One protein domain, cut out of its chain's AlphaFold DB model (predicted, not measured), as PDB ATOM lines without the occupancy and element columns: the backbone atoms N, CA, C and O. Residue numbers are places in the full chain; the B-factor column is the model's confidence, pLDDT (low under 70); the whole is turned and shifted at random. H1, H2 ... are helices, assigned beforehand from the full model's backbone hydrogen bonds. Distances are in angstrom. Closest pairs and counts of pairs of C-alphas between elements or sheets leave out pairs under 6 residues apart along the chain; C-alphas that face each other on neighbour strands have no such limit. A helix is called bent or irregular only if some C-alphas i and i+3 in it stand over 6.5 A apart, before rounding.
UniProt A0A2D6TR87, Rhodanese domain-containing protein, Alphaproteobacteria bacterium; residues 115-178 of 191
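Overview. This is residues 115 to 178 of the 191 residues of the protein "Rhodanese domain-containing protein" of Alphaproteobacteria bacterium (UniProt A0A2D6TR87). A helical hairpin of two long helices, H1 and H2, opens as a narrow V; short H3 packs by H1's first residues, and residues 163 to 168 and 171 to 178, mostly of H4, stick out as an arm. The 64 printed residues hold four named helices, H1 to H4 in order, and no named strand: all helix. The whole is loose, radius of gyration of the C-alphas 14.5 A, and flat, spanning 49 by 25 by 14 A.

Along the chain. H1, residues 115 to 131, begins at C-alpha 115 (46.762, -48.353, 6.451) and measures 24.1 A. H2, residues 135 to 151, measures 24.0 A. H3 is residues 155 to 160, 8.9 A. H4, residues 164 to 178, measures 21.8 A and ends at C-alpha 178 (47.993, -38.821, 29.821); it is irregular, with C-alphas 165 and 168 7.7 A apart.

Arrangement. H1 and H2 touch, opposite ways at a shallow tilt of 28 degrees; their closest C-alphas, Ala 126 and Ile 138, are 4.5 A apart. H1 touches H3 with residues 115 to 118 alone, closest C-alphas Tyr 118 and Ile 157, 6.5 A. H2 and H3 are near each other. H4 is close to H3 but not clearly touching, and apart from H1 and H2. Each O i to N i+4 pair is within hydrogen-bond range in H1, H2 and H3, and 8 of 11 in H4.

Size, cuts and confidence. The C-alphas of Asp 133 and Ser 178, the two farthest apart, are 49.4 A apart. The printed part has no cut, and its three links are tight. Residues 167 to 178 have pLDDT under 70.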
ATOM      1  N   GLU A 115      46.137 -48.407   7.779       83.88
ATOM      2  CA  GLU A 115      46.762 -48.353   6.451       83.88
ATOM      3  C   GLU A 115      46.199 -49.422   5.516       83.88
ATOM      4  O   GLU A 115      45.860 -49.131   4.371       83.88
ATOM      5  N   ARG A 116      46.002 -50.639   6.031       85.38
ATOM      6  CA  ARG A 116      45.331 -51.714   5.295       85.38
ATOM      7  C   ARG A 116      43.865 -51.382   5.016       85.38
ATOM      8  O   ARG A 116      43.435 -51.606   3.895       85.38
ATOM      9  N   GLN A 117      43.118 -50.805   5.965       88.38
ATOM     10  CA  GLN A 117      41.738 -50.341   5.711       88.38
ATOM     11  C   GLN A 117      41.700 -49.314   4.576       88.38
ATOM     12  O   GLN A 117      40.884 -49.425   3.665       88.38
ATOM     13  N   TYR A 118      42.615 -48.344   4.599       91.62
ATOM     14  CA  TYR A 118      42.761 -47.340   3.554       91.62
ATOM     15  C   TYR A 118      43.057 -47.973   2.188       91.62
ATOM     16  O   TYR A 118      42.383 -47.654   1.212       91.62
ATOM     17  N   LEU A 119      44.012 -48.906   2.121       90.75
ATOM     18  CA  LEU A 119      44.350 -49.604   0.879       90.75
ATOM     19  C   LEU A 119      43.183 -50.444   0.349       90.75
ATOM     20  O   LEU A 119      42.925 -50.415  -0.850       90.75
ATOM     21  N   VAL A 120      42.446 -51.138   1.222       92.75
ATOM     22  CA  VAL A 120      41.252 -51.905   0.829       92.75
ATOM     23  C   VAL A 120      40.167 -50.983   0.268       92.75
ATOM     24  O   VAL A 120      39.588 -51.297  -0.767       92.75
ATOM     25  N   ILE A 121      39.918 -49.829   0.895       93.38
ATOM     26  CA  ILE A 121      38.915 -48.863   0.419       93.38
ATOM     27  C   ILE A 121      39.304 -48.310  -0.955       93.38
ATOM     28  O   ILE A 121      38.497 -48.332  -1.880       93.38
ATOM     29  N   ILE A 122      40.542 -47.840  -1.107       95.31
ATOM     30  CA  ILE A 122      41.006 -47.241  -2.362       95.31
ATOM     31  C   ILE A 122      41.087 -48.283  -3.487       95.31
ATOM     32  O   ILE A 122      40.636 -48.016  -4.601       95.31
ATOM     33  N   GLY A 123      41.595 -49.484  -3.199       95.69
ATOM     34  CA  GLY A 123      41.621 -50.595  -4.152       95.69
ATOM     35  C   GLY A 123      40.218 -51.063  -4.547       95.69
ATOM     36  O   GLY A 123      39.976 -51.356  -5.717       95.69
ATOM     37  N   GLY A 124      39.272 -51.055  -3.605       96.38
ATOM     38  CA  GLY A 124      37.862 -51.340  -3.865       96.38
ATOM     39  C   GLY A 124      37.218 -50.304  -4.783       96.38
ATOM     40  O   GLY A 124      36.562 -50.680  -5.749       96.38
ATOM     41  N   LEU A 125      37.456 -49.009  -4.544       95.56
ATOM     42  CA  LEU A 125      36.962 -47.930  -5.409       95.56
ATOM     43  C   LEU A 125      37.515 -48.037  -6.834       95.56
ATOM     44  O   LEU A 125      36.749 -47.916  -7.786       95.56
ATOM     45  N   ALA A 126      38.812 -48.314  -6.987       97.00
ATOM     46  CA  ALA A 126      39.418 -48.510  -8.303       97.00
ATOM     47  C   ALA A 126      38.836 -49.738  -9.025       97.00
ATOM     48  O   ALA A 126      38.480 -49.652 -10.198       97.00
ATOM     49  N   THR A 127      38.683 -50.860  -8.312       96.75
ATOM     50  CA  THR A 127      38.097 -52.093  -8.867       96.75
ATOM     51  C   THR A 127      36.645 -51.882  -9.295       96.75
ATOM     52  O   THR A 127      36.271 -52.279 -10.392       96.75
ATOM     53  N   LEU A 128      35.830 -51.218  -8.468       97.25
ATOM     54  CA  LEU A 128      34.450 -50.866  -8.817       97.25
ATOM     55  C   LEU A 128      34.398 -49.917 -10.017       97.25
ATOM     56  O   LEU A 128      33.572 -50.105 -10.903       97.25
ATOM     57  N   GLY A 129      35.301 -48.936 -10.068       96.56
ATOM     58  CA  GLY A 129      35.445 -48.048 -11.216       96.56
ATOM     59  C   GLY A 129      35.667 -48.813 -12.517       96.56
ATOM     60  O   GLY A 129      35.002 -48.532 -13.504       96.56
ATOM     61  N   LEU A 130      36.532 -49.827 -12.491       96.56
ATOM     62  CA  LEU A 130      36.820 -50.659 -13.657       96.56
ATOM     63  C   LEU A 130      35.657 -51.590 -14.036       96.56
ATOM     64  O   LEU A 130      35.381 -51.775 -15.213       96.56
ATOM     65  N   VAL A 131      34.980 -52.194 -13.055       97.69
ATOM     66  CA  VAL A 131      33.884 -53.153 -13.305       97.69
ATOM     67  C   VAL A 131      32.637 -52.477 -13.883       97.69
ATOM     68  O   VAL A 131      31.897 -53.108 -14.633       97.69
ATOM     69  N   PHE A 132      32.391 -51.216 -13.527       97.19
ATOM     70  CA  PHE A 132      31.181 -50.478 -13.901       97.19
ATOM     71  C   PHE A 132      31.433 -49.324 -14.891       97.19
ATOM     72  O   PHE A 132      30.531 -48.512 -15.085       97.19
ATOM     73  N   ASP A 133      32.631 -49.227 -15.485       94.75
ATOM     74  CA  ASP A 133      33.051 -48.125 -16.375       94.75
ATOM     75  C   ASP A 133      32.837 -46.722 -15.760       94.75
ATOM     76  O   ASP A 133      32.332 -45.786 -16.381       94.75
ATOM     77  N   LEU A 134      33.218 -46.564 -14.487       96.12
ATOM     78  CA  LEU A 134      33.149 -45.304 -13.743       96.12
ATOM     79  C   LEU A 134      34.549 -44.703 -13.553       96.12
ATOM     80  O   LEU A 134      35.131 -44.777 -12.464       96.12
ATOM     81  N   ASP A 135      35.061 -44.037 -14.593       94.06
ATOM     82  CA  ASP A 135      36.396 -43.407 -14.620       94.06
ATOM     83  C   ASP A 135      36.671 -42.489 -13.420       94.06
ATOM     84  O   ASP A 135      37.788 -42.422 -12.901       94.06
ATOM     85  N   ILE A 136      35.633 -41.804 -12.931       95.44
ATOM     86  CA  ILE A 136      35.734 -40.902 -11.780       95.44
ATOM     87  C   ILE A 136      36.225 -41.631 -10.517       95.44
ATOM     88  O   ILE A 136      37.001 -41.061  -9.752       95.44
ATOM     89  N   LEU A 137      35.838 -42.895 -10.301       94.19
ATOM     90  CA  LEU A 137      36.263 -43.670  -9.129       94.19
ATOM     91  C   LEU A 137      37.738 -44.071  -9.221       94.19
ATOM     92  O   LEU A 137      38.457 -44.012  -8.222       94.19
ATOM     93  N   ILE A 138      38.195 -44.414 -10.426       95.06
ATOM     94  CA  ILE A 138      39.597 -44.741 -10.706       95.06
ATOM     95  C   ILE A 138      40.468 -43.501 -10.476       95.06
ATOM     96  O   ILE A 138      41.484 -43.572  -9.779       95.06
ATOM     97  N   LEU A 139      40.039 -42.346 -10.994       94.44
ATOM     98  CA  LEU A 139      40.767 -41.088 -10.846       94.44
ATOM     99  C   LEU A 139      40.864 -40.651  -9.378       94.44
ATOM    100  O   LEU A 139      41.939 -40.253  -8.928       94.44
ATOM    101  N   LEU A 140      39.775 -40.767  -8.611       93.25
ATOM    102  CA  LEU A 140      39.771 -40.457  -7.177       93.25
ATOM    103  C   LEU A 140      40.700 -41.387  -6.386       93.25
ATOM    104  O   LEU A 140      41.449 -40.915  -5.525       93.25
ATOM    105  N   ALA A 141      40.691 -42.687  -6.686       94.19
ATOM    106  CA  ALA A 141      41.575 -43.662  -6.056       94.19
ATOM    107  C   ALA A 141      43.059 -43.349  -6.331       94.19
ATOM    108  O   ALA A 141      43.869 -43.291  -5.401       94.19
ATOM    109  N   ALA A 142      43.408 -43.074  -7.592       93.94
ATOM    110  CA  ALA A 142      44.765 -42.707  -7.994       93.94
ATOM    111  C   ALA A 142      45.221 -41.385  -7.351       93.94
ATOM    112  O   ALA A 142      46.316 -41.311  -6.785       93.94
ATOM    113  N   ALA A 143      44.366 -40.357  -7.365       92.38
ATOM    114  CA  ALA A 143      44.651 -39.067  -6.745       92.38
ATOM    115  C   ALA A 143      44.884 -39.190  -5.231       92.38
ATOM    116  O   ALA A 143      45.805 -38.570  -4.699       92.38
ATOM    117  N   ALA A 144      44.106 -40.025  -4.533       90.12
ATOM    118  CA  ALA A 144      44.283 -40.269  -3.103       90.12
ATOM    119  C   ALA A 144      45.642 -40.918  -2.783       90.12
ATOM    120  O   ALA A 144      46.324 -40.492  -1.845       90.12
ATOM    121  N   LEU A 145      46.072 -41.913  -3.573       92.69
ATOM    122  CA  LEU A 145      47.388 -42.550  -3.421       92.69
ATOM    123  C   LEU A 145      48.529 -41.564  -3.677       92.69
ATOM    124  O   LEU A 145      49.439 -41.472  -2.853       92.69
ATOM    125  N   LEU A 146      48.452 -40.790  -4.763       93.19
ATOM    126  CA  LEU A 146      49.450 -39.770  -5.095       93.19
ATOM    127  C   LEU A 146      49.538 -38.696  -4.008       93.19
ATOM    128  O   LEU A 146      50.633 -38.372  -3.551       93.19
ATOM    129  N   ALA A 147      48.400 -38.190  -3.528       88.62
ATOM    130  CA  ALA A 147      48.363 -37.205  -2.454       88.62
ATOM    131  C   ALA A 147      49.007 -37.739  -1.165       88.62
ATOM    132  O   ALA A 147      49.781 -37.018  -0.528       88.62
ATOM    133  N   ARG A 148      48.746 -39.005  -0.795       88.50
ATOM    134  CA  ARG A 148      49.402 -39.637   0.362       88.50
ATOM    135  C   ARG A 148      50.903 -39.811   0.140       88.50
ATOM    136  O   ARG A 148      51.656 -39.533   1.067       88.50
ATOM    137  N   GLY A 149      51.324 -40.227  -1.055       89.62
ATOM    138  CA  GLY A 149      52.737 -40.393  -1.402       89.62
ATOM    139  C   GLY A 149      53.522 -39.080  -1.361       89.62
ATOM    140  O   GLY A 149      54.607 -39.036  -0.796       89.62
ATOM    141  N   ILE A 150      52.950 -37.995  -1.892       93.00
ATOM    142  CA  ILE A 150      53.609 -36.680  -1.958       93.00
ATOM    143  C   ILE A 150      53.627 -35.990  -0.590       93.00
ATOM    144  O   ILE A 150      54.644 -35.442  -0.179       93.00
ATOM    145  N   THR A 151      52.495 -35.968   0.116       85.56
ATOM    146  CA  THR A 151      52.343 -35.125   1.316       85.56
ATOM    147  C   THR A 151      52.570 -35.871   2.630       85.56
ATOM    148  O   THR A 151      52.616 -35.244   3.691       85.56
ATOM    149  N   GLY A 152      52.608 -37.208   2.598       79.75
ATOM    150  CA  GLY A 152      52.569 -38.066   3.786       79.75
ATOM    151  C   GLY A 152      51.258 -37.977   4.584       79.75
ATOM    152  O   GLY A 152      51.075 -38.684   5.575       79.75
ATOM    153  N   LYS A 153      50.313 -37.118   4.177       76.75
ATOM    154  CA  LYS A 153      49.077 -36.813   4.901       76.75
ATOM    155  C   LYS A 153      47.878 -37.256   4.075       76.75
ATOM    156  O   LYS A 153      47.781 -36.994   2.886       76.75
ATOM    157  N   CYS A 154      46.921 -37.910   4.725       79.50
ATOM    158  CA  CYS A 154      45.661 -38.278   4.093       79.50
ATOM    159  C   CYS A 154      44.506 -37.964   5.045       79.50
ATOM    160  O   CYS A 154      44.462 -38.474   6.167       79.50
ATOM    161  N   GLY A 155      43.571 -37.119   4.603       78.94
ATOM    162  CA  GLY A 155      42.363 -36.799   5.371       78.94
ATOM    163  C   GLY A 155      41.490 -38.031   5.614       78.94
ATOM    164  O   GLY A 155      40.960 -38.195   6.709       78.94
ATOM    165  N   LEU A 156      41.434 -38.949   4.644       83.62
ATOM    166  CA  LEU A 156      40.648 -40.179   4.739       83.62
ATOM    167  C   LEU A 156      41.123 -41.081   5.885       83.62
ATOM    168  O   LEU A 156      40.303 -41.627   6.611       83.62
ATOM    169  N   ILE A 157      42.430 -41.163   6.129       83.88
ATOM    170  CA  ILE A 157      42.985 -41.938   7.249       83.88
ATOM    171  C   ILE A 157      42.559 -41.367   8.604       83.88
ATOM    172  O   ILE A 157      42.260 -42.131   9.519       83.88
ATOM    173  N   LYS A 158      42.443 -40.037   8.727       85.19
ATOM    174  CA  LYS A 158      41.905 -39.403   9.945       85.19
ATOM    175  C   LYS A 158      40.426 -39.723  10.155       85.19
ATOM    176  O   LYS A 158      39.991 -39.835  11.295       85.19
ATOM    177  N   ILE A 159      39.660 -39.849   9.071       88.44
ATOM    178  CA  ILE A 159      38.246 -40.238   9.127       88.44
ATOM    179  C   ILE A 159      38.132 -41.711   9.527       88.44
ATOM    180  O   ILE A 159      37.394 -42.029  10.454       88.44
ATOM    181  N   ILE A 160      38.919 -42.590   8.902       85.50
ATOM    182  CA  ILE A 160      38.952 -44.021   9.220       85.50
ATOM    183  C   ILE A 160      39.307 -44.237  10.695       85.50
ATOM    184  O   ILE A 160      38.635 -44.999  11.382       85.50
ATOM    185  N   ALA A 161      40.284 -43.501  11.229       81.56
ATOM    186  CA  ALA A 161      40.661 -43.572  12.643       81.56
ATOM    187  C   ALA A 161      39.518 -43.232  13.626       81.56
ATOM    188  O   ALA A 161      39.572 -43.627  14.789       81.56
ATOM    189  N   LYS A 162      38.483 -42.505  13.180       83.69
ATOM    190  CA  LYS A 162      37.310 -42.142  13.993       83.69
ATOM    191  C   LYS A 162      36.164 -43.150  13.921       83.69
ATOM    192  O   LYS A 162      35.204 -43.020  14.674       83.69
ATOM    193  N   MET A 163      36.234 -44.128  13.023       82.19
ATOM    194  CA  MET A 163      35.177 -45.122  12.854       82.19
ATOM    195  C   MET A 163      35.065 -46.031  14.095       82.19
ATOM    196  O   MET A 163      36.076 -46.284  14.753       82.19
ATOM    197  N   PRO A 164      33.864 -46.540  14.426       73.75
ATOM    198  CA  PRO A 164      33.597 -47.206  15.707       73.75
ATOM    199  C   PRO A 164      34.418 -48.484  15.928       73.75
ATOM    200  O   PRO A 164      34.780 -48.799  17.057       73.75
ATOM    201  N   TRP A 165      34.802 -49.187  14.860       70.94
ATOM    202  CA  TRP A 165      35.694 -50.350  14.938       70.94
ATOM    203  C   TRP A 165      37.161 -49.987  15.227       70.94
ATOM    204  O   TRP A 165      37.949 -50.850  15.592       70.94
ATOM    205  N   ASN A 166      37.538 -48.712  15.115       75.25
ATOM    206  CA  ASN A 166      38.876 -48.205  15.427       75.25
ATOM    207  C   ASN A 166      38.943 -47.499  16.797       75.25
ATOM    208  O   ASN A 166      39.944 -46.851  17.100       75.25
ATOM    209  N   ALA A 167      37.911 -47.640  17.642       68.50
ATOM    210  CA  ALA A 167      37.823 -46.989  18.954       68.50
ATOM    211  C   ALA A 167      39.002 -47.314  19.894       68.50
ATOM    212  O   ALA A 167      39.417 -46.472  20.688       68.50
ATOM    213  N   TYR A 168      39.608 -48.496  19.755       67.31
ATOM    214  CA  TYR A 168      40.781 -48.894  20.539       67.31
ATOM    215  C   TYR A 168      41.991 -47.961  20.335       67.31
ATOM    216  O   TYR A 168      42.724 -47.683  21.277       67.31
ATOM    217  N   LEU A 169      42.175 -47.407  19.129       64.81
ATOM    218  CA  LEU A 169      43.273 -46.472  18.840       64.81
ATOM    219  C   LEU A 169      43.099 -45.136  19.556       64.81
ATOM    220  O   LEU A 169      44.074 -44.450  19.844       64.81
ATOM    221  N   GLN A 170      41.853 -44.749  19.817       66.75
ATOM    222  CA  GLN A 170      41.550 -43.510  20.519       66.75
ATOM    223  C   GLN A 170      41.908 -43.658  21.999       66.75
ATOM    224  O   GLN A 170      42.461 -42.726  22.571       66.75
ATOM    225  N   GLN A 171      41.677 -44.835  22.587       64.38
ATOM    226  CA  GLN A 171      42.104 -45.152  23.951       64.38
ATOM    227  C   GLN A 171      43.640 -45.165  24.071       64.38
ATOM    228  O   GLN A 171      44.165 -44.483  24.948       64.38
ATOM    229  N   ASP A 172      44.355 -45.819  23.139       59.59
ATOM    230  CA  ASP A 172      45.833 -45.841  23.093       59.59
ATOM    231  C   ASP A 172      46.426 -44.411  23.076       59.59
ATOM    232  O   ASP A 172      47.316 -44.083  23.862       59.59
ATOM    233  N   ILE A 173      45.903 -43.528  22.211       63.69
ATOM    234  CA  ILE A 173      46.368 -42.134  22.093       63.69
ATOM    235  C   ILE A 173      46.096 -41.343  23.380       63.69
ATOM    236  O   ILE A 173      46.942 -40.559  23.809       63.69
ATOM    237  N   GLN A 174      44.928 -41.520  24.005       65.50
ATOM    238  CA  GLN A 174      44.599 -40.818  25.252       65.50
ATOM    239  C   GLN A 174      45.478 -41.277  26.418       65.50
ATOM    240  O   GLN A 174      45.925 -40.448  27.210       65.50
ATOM    241  N   GLU A 175      45.782 -42.573  26.501       62.84
ATOM    242  CA  GLU A 175      46.686 -43.113  27.517       62.84
ATOM    243  C   GLU A 175      48.110 -42.554  27.355       62.84
ATOM    244  O   GLU A 175      48.749 -42.161  28.333       62.84
ATOM    245  N   GLU A 176      48.602 -42.457  26.118       61.31
ATOM    246  CA  GLU A 176      49.929 -41.914  25.812       61.31
ATOM    247  C   GLU A 176      50.020 -40.400  26.068       61.31
ATOM    248  O   GLU A 176      51.008 -39.921  26.636       61.31
ATOM    249  N   ILE A 177      48.963 -39.643  25.747       65.50
ATOM    250  CA  ILE A 177      48.844 -38.222  26.109       65.50
ATOM    251  C   ILE A 177      48.846 -38.063  27.631       65.50
ATOM    252  O   ILE A 177      49.603 -37.242  28.145       65.50
ATOM    253  N   SER A 178      48.059 -38.864  28.356       69.19
ATOM    254  CA  SER A 178      47.993 -38.821  29.821       69.19
ATOM    255  C   SER A 178      49.365 -39.069  30.458       69.19
ATOM    256  O   SER A 178      49.836 -38.264  31.263       69.19
TER     257      SER A 178